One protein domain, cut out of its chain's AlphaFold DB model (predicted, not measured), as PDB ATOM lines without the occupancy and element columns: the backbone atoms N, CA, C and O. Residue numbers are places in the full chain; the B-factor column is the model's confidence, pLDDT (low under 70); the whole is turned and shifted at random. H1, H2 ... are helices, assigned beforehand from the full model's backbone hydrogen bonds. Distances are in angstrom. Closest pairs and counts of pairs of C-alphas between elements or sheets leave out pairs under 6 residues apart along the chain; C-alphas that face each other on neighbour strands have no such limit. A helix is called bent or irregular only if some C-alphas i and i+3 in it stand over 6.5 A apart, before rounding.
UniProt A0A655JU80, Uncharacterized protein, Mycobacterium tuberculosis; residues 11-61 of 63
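Overview. This is residues 11 to 61 of the 63 residues of an uncharacterized protein of Mycobacterium tuberculosis (UniProt A0A655JU80). One long helix, H4, has the short helix H2 packed on its first half, residues 44 to 51, the two running the same way at a shallow tilt, while the short helices H1 and H3 lie to either side of H2, each close to it but not clearly touching. The chain before H4 makes an open arc from H1 through H2 to H3, then comes back to where H4 begins, and the far end of H4 sticks out free with residues 56 to 61. The printed part has 51 residues with four named helices, in the order H1, H2, H3, H4, and no named strand; the class is all helix. It is compact, with a radius of gyration of the C-alphas of 10.5 A, and spans 29 by 28 by 16 A.

Arrangement. H1, residues 11 to 14, comes first and touches no helix. It is close to but not clearly touching H2, residues 17 to 24; their closest C-alphas, of Leu 14 and Val 20, are 7.0 A apart. H2 is also close to but not clearly touching H3, residues 31 to 38, with the closest C-alphas, of Glu 21 and Thr 32, 7.9 A apart; they run opposite ways at a steep tilt of 53 degrees. H2 touches H4, residues 44 to 60, which takes part with residues 44 to 51 alone; the closest C-alphas, of Gly 17 and Ala 48, are 4.4 A apart. H2 and H4 run the same way at a shallow tilt of 31 degrees. H3 and H4 are near each other, with their closest C-alphas 8.3 A apart. H1 is apart from H3 and from H4. In H2 and H3 every O i to N i+4 pair is within hydrogen-bond range, in H4 11 of 13 are, and H1 is too short for such a pair.

Along the chain. H1 begins at C-alpha 11, (199.533, 213.857, 103.247), and is 5.2 A long from first to last C-alpha. H2 measures 10.4 A and H3 10.7 A in the same way. H4, the longest helix, measures 25.0 A, from C-alpha 44 at (211.075, 222.389, 109.734) to C-alpha 60 at (188.357, 232.067, 113.803). No helix is bent or irregular.

Size, cuts and confidence. The two C-alphas farthest apart, those of Arg 11 and Ala 37, are 29.4 A apart. The printed part has no cut and no long link: H1 to H2 and H3 to H4 are tight links, and H2 to H3 is a short one of 6 residues. The mean pLDDT of the printed part is 76.0. Residues 11 to 12 and 39 to 45 are under 70.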
ATOM      1  N   ARG A  11     199.962 213.016 102.117       68.19
ATOM      2  CA  ARG A  11     199.533 213.857 103.247       68.19
ATOM      3  C   ARG A  11     200.715 214.400 104.042       68.19
ATOM      4  O   ARG A  11     200.723 215.585 104.353       68.19
ATOM      5  N   ALA A  12     201.689 213.551 104.366       69.75
ATOM      6  CA  ALA A  12     202.867 213.945 105.137       69.75
ATOM      7  C   ALA A  12     203.747 214.958 104.385       69.75
ATOM      8  O   ALA A  12     204.278 215.887 104.992       69.75
ATOM      9  N   GLU A  13     203.865 214.801 103.068       75.94
ATOM     10  CA  GLU A  13     204.613 215.712 102.204       75.94
ATOM     11  C   GLU A  13     203.938 217.086 102.105       75.94
ATOM     12  O   GLU A  13     204.597 218.116 102.268       75.94
ATOM     13  N   LEU A  14     202.615 217.117 101.921       70.69
ATOM     14  CA  LEU A  14     201.827 218.351 101.830       70.69
ATOM     15  C   LEU A  14     201.895 219.199 103.108       70.69
ATOM     16  O   LEU A  14     201.914 220.422 103.025       70.69
ATOM     17  N   ILE A  15     201.967 218.563 104.283       73.75
ATOM     18  CA  ILE A  15     202.043 219.251 105.587       73.75
ATOM     19  C   ILE A  15     203.477 219.416 106.110       73.75
ATOM     20  O   ILE A  15     203.681 219.769 107.276       73.75
ATOM     21  N   SER A  16     204.482 219.133 105.281       79.25
ATOM     22  CA  SER A  16     205.882 219.359 105.639       79.25
ATOM     23  C   SER A  16     206.168 220.853 105.825       79.25
ATOM     24  O   SER A  16     205.520 221.701 105.214       79.25
ATOM     25  N   GLY A  17     207.152 221.187 106.670       73.62
ATOM     26  CA  GLY A  17     207.519 222.578 106.965       73.62
ATOM     27  C   GLY A  17     207.776 223.411 105.714       73.62
ATOM     28  O   GLY A  17     207.179 224.474 105.568       73.62
ATOM     29  N   GLY A  18     208.588 222.882 104.794       79.94
ATOM     30  CA  GLY A  18     208.942 223.569 103.551       79.94
ATOM     31  C   GLY A  18     207.759 223.771 102.601       79.94
ATOM     32  O   GLY A  18     207.617 224.845 102.021       79.94
ATOM     33  N   ASN A  19     206.865 222.783 102.469       82.00
ATOM     34  CA  ASN A  19     205.683 222.939 101.617       82.00
ATOM     35  C   ASN A  19     204.656 223.887 102.238       82.00
ATOM     36  O   ASN A  19     204.117 224.737 101.533       82.00
ATOM     37  N   VAL A  20     204.418 223.797 103.548       80.31
ATOM     38  CA  VAL A  20     203.512 224.719 104.245       80.31
ATOM     39  C   VAL A  20     204.011 226.154 104.122       80.31
ATOM     40  O   VAL A  20     203.229 227.028 103.768       80.31
ATOM     41  N   GLU A  21     205.301 226.403 104.339       80.12
ATOM     42  CA  GLU A  21     205.888 227.729 104.136       80.12
ATOM     43  C   GLU A  21     205.694 228.222 102.699       80.12
ATOM     44  O   GLU A  21     205.174 229.318 102.492       80.12
ATOM     45  N   LYS A  22     205.999 227.387 101.700       83.56
ATOM     46  CA  LYS A  22     205.820 227.728 100.284       83.56
ATOM     47  C   LYS A  22     204.379 228.116  99.935       83.56
ATOM     48  O   LYS A  22     204.178 229.050  99.162       83.56
ATOM     49  N   PHE A  23     203.382 227.407 100.467       82.88
ATOM     50  CA  PHE A  23     201.969 227.690 100.184       82.88
ATOM     51  C   PHE A  23     201.420 228.878 100.976       82.88
ATOM     52  O   PHE A  23     200.537 229.578 100.486       82.88
ATOM     53  N   MET A  24     201.922 229.105 102.189       82.56
ATOM     54  CA  MET A  24     201.346 230.068 103.130       82.56
ATOM     55  C   MET A  24     202.044 231.427 103.112       82.56
ATOM     56  O   MET A  24     201.399 232.430 103.412       82.56
ATOM     57  N   ALA A  25     203.326 231.493 102.748       80.75
ATOM     58  CA  ALA A  25     204.081 232.743 102.691       80.75
ATOM     59  C   ALA A  25     203.437 233.826 101.798       80.75
ATOM     60  O   ALA A  25     203.421 234.979 102.225       80.75
ATOM     61  N   PRO A  26     202.838 233.514 100.626       84.88
ATOM     62  CA  PRO A  26     202.134 234.524  99.828       84.88
ATOM     63  C   PRO A  26     200.895 235.105 100.524       84.88
ATOM     64  O   PRO A  26     200.584 236.278 100.346       84.88
ATOM     65  N   THR A  27     200.193 234.291 101.317       82.00
ATOM     66  CA  THR A  27     198.988 234.693 102.063       82.00
ATOM     67  C   THR A  27     199.339 235.482 103.326       82.00
ATOM     68  O   THR A  27     198.584 236.354 103.744       82.00
ATOM     69  N   PHE A  28     200.496 235.190 103.923       80.69
ATOM     70  CA  PHE A  28     200.994 235.817 105.147       80.69
ATOM     71  C   PHE A  28     202.397 236.405 104.921       80.69
ATOM     72  O   PHE A  28     203.382 235.867 105.440       80.69
ATOM     73  N   PRO A  29     202.519 237.494 104.140       79.50
ATOM     74  CA  PRO A  29     203.811 238.120 103.876       79.50
ATOM     75  C   PRO A  29     204.437 238.659 105.172       79.50
ATOM     76  O   PRO A  29     203.736 239.172 106.044       79.50
ATOM     77  N   GLY A  30     205.759 238.529 105.324       80.00
ATOM     78  CA  GLY A  30     206.483 238.966 106.529       80.00
ATOM     79  C   GLY A  30     206.399 237.997 107.718       80.00
ATOM     80  O   GLY A  30     207.038 238.208 108.751       80.00
ATOM     81  N   CYS A  31     205.588 236.941 107.610       80.19
ATOM     82  CA  CYS A  31     205.327 236.017 108.706       80.19
ATOM     83  C   CYS A  31     206.546 235.147 109.049       80.19
ATOM     84  O   CYS A  31     206.849 234.966 110.231       80.19
ATOM     85  N   THR A  32     207.277 234.645 108.043       77.88
ATOM     86  CA  THR A  32     208.523 233.894 108.271       77.88
ATOM     87  C   THR A  32     209.543 234.759 108.989       77.88
ATOM     88  O   THR A  32     210.106 234.329 109.997       77.88
ATOM     89  N   GLU A  33     209.758 235.985 108.517       80.12
ATOM     90  CA  GLU A  33     210.732 236.914 109.087       80.12
ATOM     91  C   GLU A  33     210.368 237.280 110.525       80.12
ATOM     92  O   GLU A  33     211.223 237.236 111.409       80.12
ATOM     93  N   PHE A  34     209.087 237.551 110.794       80.62
ATOM     94  CA  PHE A  34     208.576 237.793 112.142       80.62
ATOM     95  C   PHE A  34     208.820 236.590 113.070       80.62
ATOM     96  O   PHE A  34     209.336 236.730 114.182       80.62
ATOM     97  N   MET A  35     208.509 235.377 112.607       78.62
ATOM     98  CA  MET A  35     208.741 234.146 113.364       78.62
ATOM     99  C   MET A  35     210.227 233.881 113.628       78.62
ATOM    100  O   MET A  35     210.574 233.401 114.712       78.62
ATOM    101  N   ALA A  36     211.089 234.167 112.653       74.94
ATOM    102  CA  ALA A  36     212.535 234.016 112.760       74.94
ATOM    103  C   ALA A  36     213.136 235.034 113.741       74.94
ATOM    104  O   ALA A  36     213.975 234.665 114.562       74.94
ATOM    105  N   ALA A  37     212.656 236.281 113.716       78.00
ATOM    106  CA  ALA A  37     213.108 237.353 114.601       78.00
ATOM    107  C   ALA A  37     212.751 237.100 116.073       78.00
ATOM    108  O   ALA A  37     213.545 237.391 116.965       78.00
ATOM    109  N   HIS A  38     211.575 236.529 116.344       73.06
ATOM    110  CA  HIS A  38     211.125 236.282 117.716       73.06
ATOM    111  C   HIS A  38     211.553 234.924 118.276       73.06
ATOM    112  O   HIS A  38     211.617 234.766 119.496       73.06
ATOM    113  N   GLN A  39     211.845 233.937 117.425       67.19
ATOM    114  CA  GLN A  39     212.290 232.608 117.851       67.19
ATOM    115  C   GLN A  39     213.216 231.971 116.798       67.19
ATOM    116  O   GLN A  39     212.733 231.171 116.001       67.19
ATOM    117  N   PRO A  40     214.535 232.242 116.822       58.53
ATOM    118  CA  PRO A  40     215.475 231.834 115.767       58.53
ATOM    119  C   PRO A  40     215.764 230.321 115.672       58.53
ATOM    120  O   PRO A  40     216.371 229.868 114.707       58.53
ATOM    121  N   ALA A  41     215.320 229.509 116.638       57.84
ATOM    122  CA  ALA A  41     215.525 228.057 116.642       57.84
ATOM    123  C   ALA A  41     214.255 227.304 116.198       57.84
ATOM    124  O   ALA A  41     213.425 226.901 117.020       57.84
ATOM    125  N   VAL A  42     214.076 227.114 114.889       58.28
ATOM    126  CA  VAL A  42     212.864 226.496 114.320       58.28
ATOM    127  C   VAL A  42     213.264 225.447 113.292       58.28
ATOM    128  O   VAL A  42     213.487 225.751 112.131       58.28
ATOM    129  N   GLY A  43     213.363 224.184 113.709       63.53
ATOM    130  CA  GLY A  43     213.420 223.084 112.740       63.53
ATOM    131  C   GLY A  43     212.123 223.011 111.918       63.53
ATOM    132  O   GLY A  43     211.069 223.435 112.396       63.53
ATOM    133  N   GLU A  44     212.175 222.419 110.722       62.41
ATOM    134  CA  GLU A  44     211.075 222.389 109.734       62.41
ATOM    135  C   GLU A  44     209.699 222.009 110.315       62.41
ATOM    136  O   GLU A  44     208.681 222.623 110.000       62.41
ATOM    137  N   ARG A  45     209.642 221.042 111.245       64.69
ATOM    138  CA  ARG A  45     208.387 220.625 111.905       64.69
ATOM    139  C   ARG A  45     207.682 221.743 112.679       64.69
ATOM    140  O   ARG A  45     206.473 221.664 112.892       64.69
ATOM    141  N   ARG A  46     208.412 222.751 113.156       72.06
ATOM    142  CA  ARG A  46     207.837 223.881 113.899       72.06
ATOM    143  C   ARG A  46     207.314 224.977 112.964       72.06
ATOM    144  O   ARG A  46     206.382 225.664 113.367       72.06
ATOM    145  N   VAL A  47     207.825 225.086 111.735       73.12
ATOM    146  CA  VAL A  47     207.333 226.036 110.717       73.12
ATOM    147  C   VAL A  47     205.899 225.693 110.316       73.12
ATOM    148  O   VAL A  47     205.011 226.532 110.461       73.12
ATOM    149  N   ALA A  48     205.640 224.429 109.957       71.19
ATOM    150  CA  ALA A  48     204.296 223.962 109.608       71.19
ATOM    151  C   ALA A  48     203.274 224.251 110.719       71.19
ATOM    152  O   ALA A  48     202.220 224.826 110.467       71.19
ATOM    153  N   ARG A  49     203.616 223.933 111.978       77.75
ATOM    154  CA  ARG A  49     202.732 224.178 113.131       77.75
ATOM    155  C   ARG A  49     202.388 225.653 113.322       77.75
ATOM    156  O   ARG A  49     201.254 225.957 113.678       77.75
ATOM    157  N   ARG A  50     203.348 226.559 113.128       77.06
ATOM    158  CA  ARG A  50     203.121 227.995 113.324       77.06
ATOM    159  C   ARG A  50     202.251 228.581 112.220       77.06
ATOM    160  O   ARG A  50     201.279 229.256 112.534       77.06
ATOM    161  N   TYR A  51     202.524 228.244 110.963       79.31
ATOM    162  CA  TYR A  51     201.656 228.632 109.852       79.31
ATOM    163  C   TYR A  51     200.231 228.098 110.015       79.31
ATOM    164  O   TYR A  51     199.277 228.840 109.793       79.31
ATOM    165  N   SER A  52     200.065 226.854 110.479       78.50
ATOM    166  CA  SER A  52     198.739 226.311 110.798       78.50
ATOM    167  C   SER A  52     198.043 227.077 111.927       78.50
ATOM    168  O   SER A  52     196.843 227.316 111.840       78.50
ATOM    169  N   ALA A  53     198.771 227.479 112.974       81.81
ATOM    170  CA  ALA A  53     198.203 228.252 114.079       81.81
ATOM    171  C   ALA A  53     197.758 229.657 113.638       81.81
ATOM    172  O   ALA A  53     196.694 230.115 114.043       81.81
ATOM    173  N   ILE A  54     198.541 230.313 112.782       79.88
ATOM    174  CA  ILE A  54     198.225 231.642 112.239       79.88
ATOM    175  C   ILE A  54     196.999 231.572 111.333       79.88
ATOM    176  O   ILE A  54     196.075 232.362 111.491       79.88
ATOM    177  N   PHE A  55     196.945 230.577 110.448       80.88
ATOM    178  CA  PHE A  55     195.768 230.333 109.618       80.88
ATOM    179  C   PHE A  55     194.514 230.079 110.454       80.88
ATOM    180  O   PHE A  55     193.480 230.689 110.210       80.88
ATOM    181  N   ALA A  56     194.611 229.220 111.474       82.38
ATOM    182  CA  ALA A  56     193.494 228.950 112.369       82.38
ATOM    183  C   ALA A  56     193.021 230.223 113.088       82.38
ATOM    184  O   ALA A  56     191.820 230.455 113.168       82.38
ATOM    185  N   ALA A  57     193.943 231.068 113.562       81.88
ATOM    186  CA  ALA A  57     193.599 232.343 114.186       81.88
ATOM    187  C   ALA A  57     192.856 233.278 113.218       81.88
ATOM    188  O   ALA A  57     191.866 233.886 113.611       81.88
ATOM    189  N   VAL A  58     193.279 233.341 111.952       80.31
ATOM    190  CA  VAL A  58     192.605 234.130 110.907       80.31
ATOM    191  C   VAL A  58     191.207 233.586 110.615       80.31
ATOM    192  O   VAL A  58     190.263 234.359 110.559       80.31
ATOM    193  N   CYS A  59     191.043 232.268 110.489       80.06
ATOM    194  CA  CYS A  59     189.740 231.655 110.211       80.06
ATOM    195  C   CYS A  59     188.733 231.755 111.369       80.06
ATOM    196  O   CYS A  59     187.539 231.595 111.137       80.06
ATOM    197  N   ILE A  60     189.205 231.935 112.605       77.94
ATOM    198  CA  ILE A  60     188.357 232.067 113.803       77.94
ATOM    199  C   ILE A  60     188.116 233.547 114.146       77.94
ATOM    200  O   ILE A  60     187.194 233.851 114.903       77.94
ATOM    201  N   SER A  61     188.924 234.464 113.604       74.81
ATOM    202  CA  SER A  61     188.732 235.900 113.799       74.81
ATOM    203  C   SER A  61     187.362 236.302 113.235       74.81
ATOM    204  O   SER A  61     187.116 236.070 112.056       74.81
TER     205      SER A  61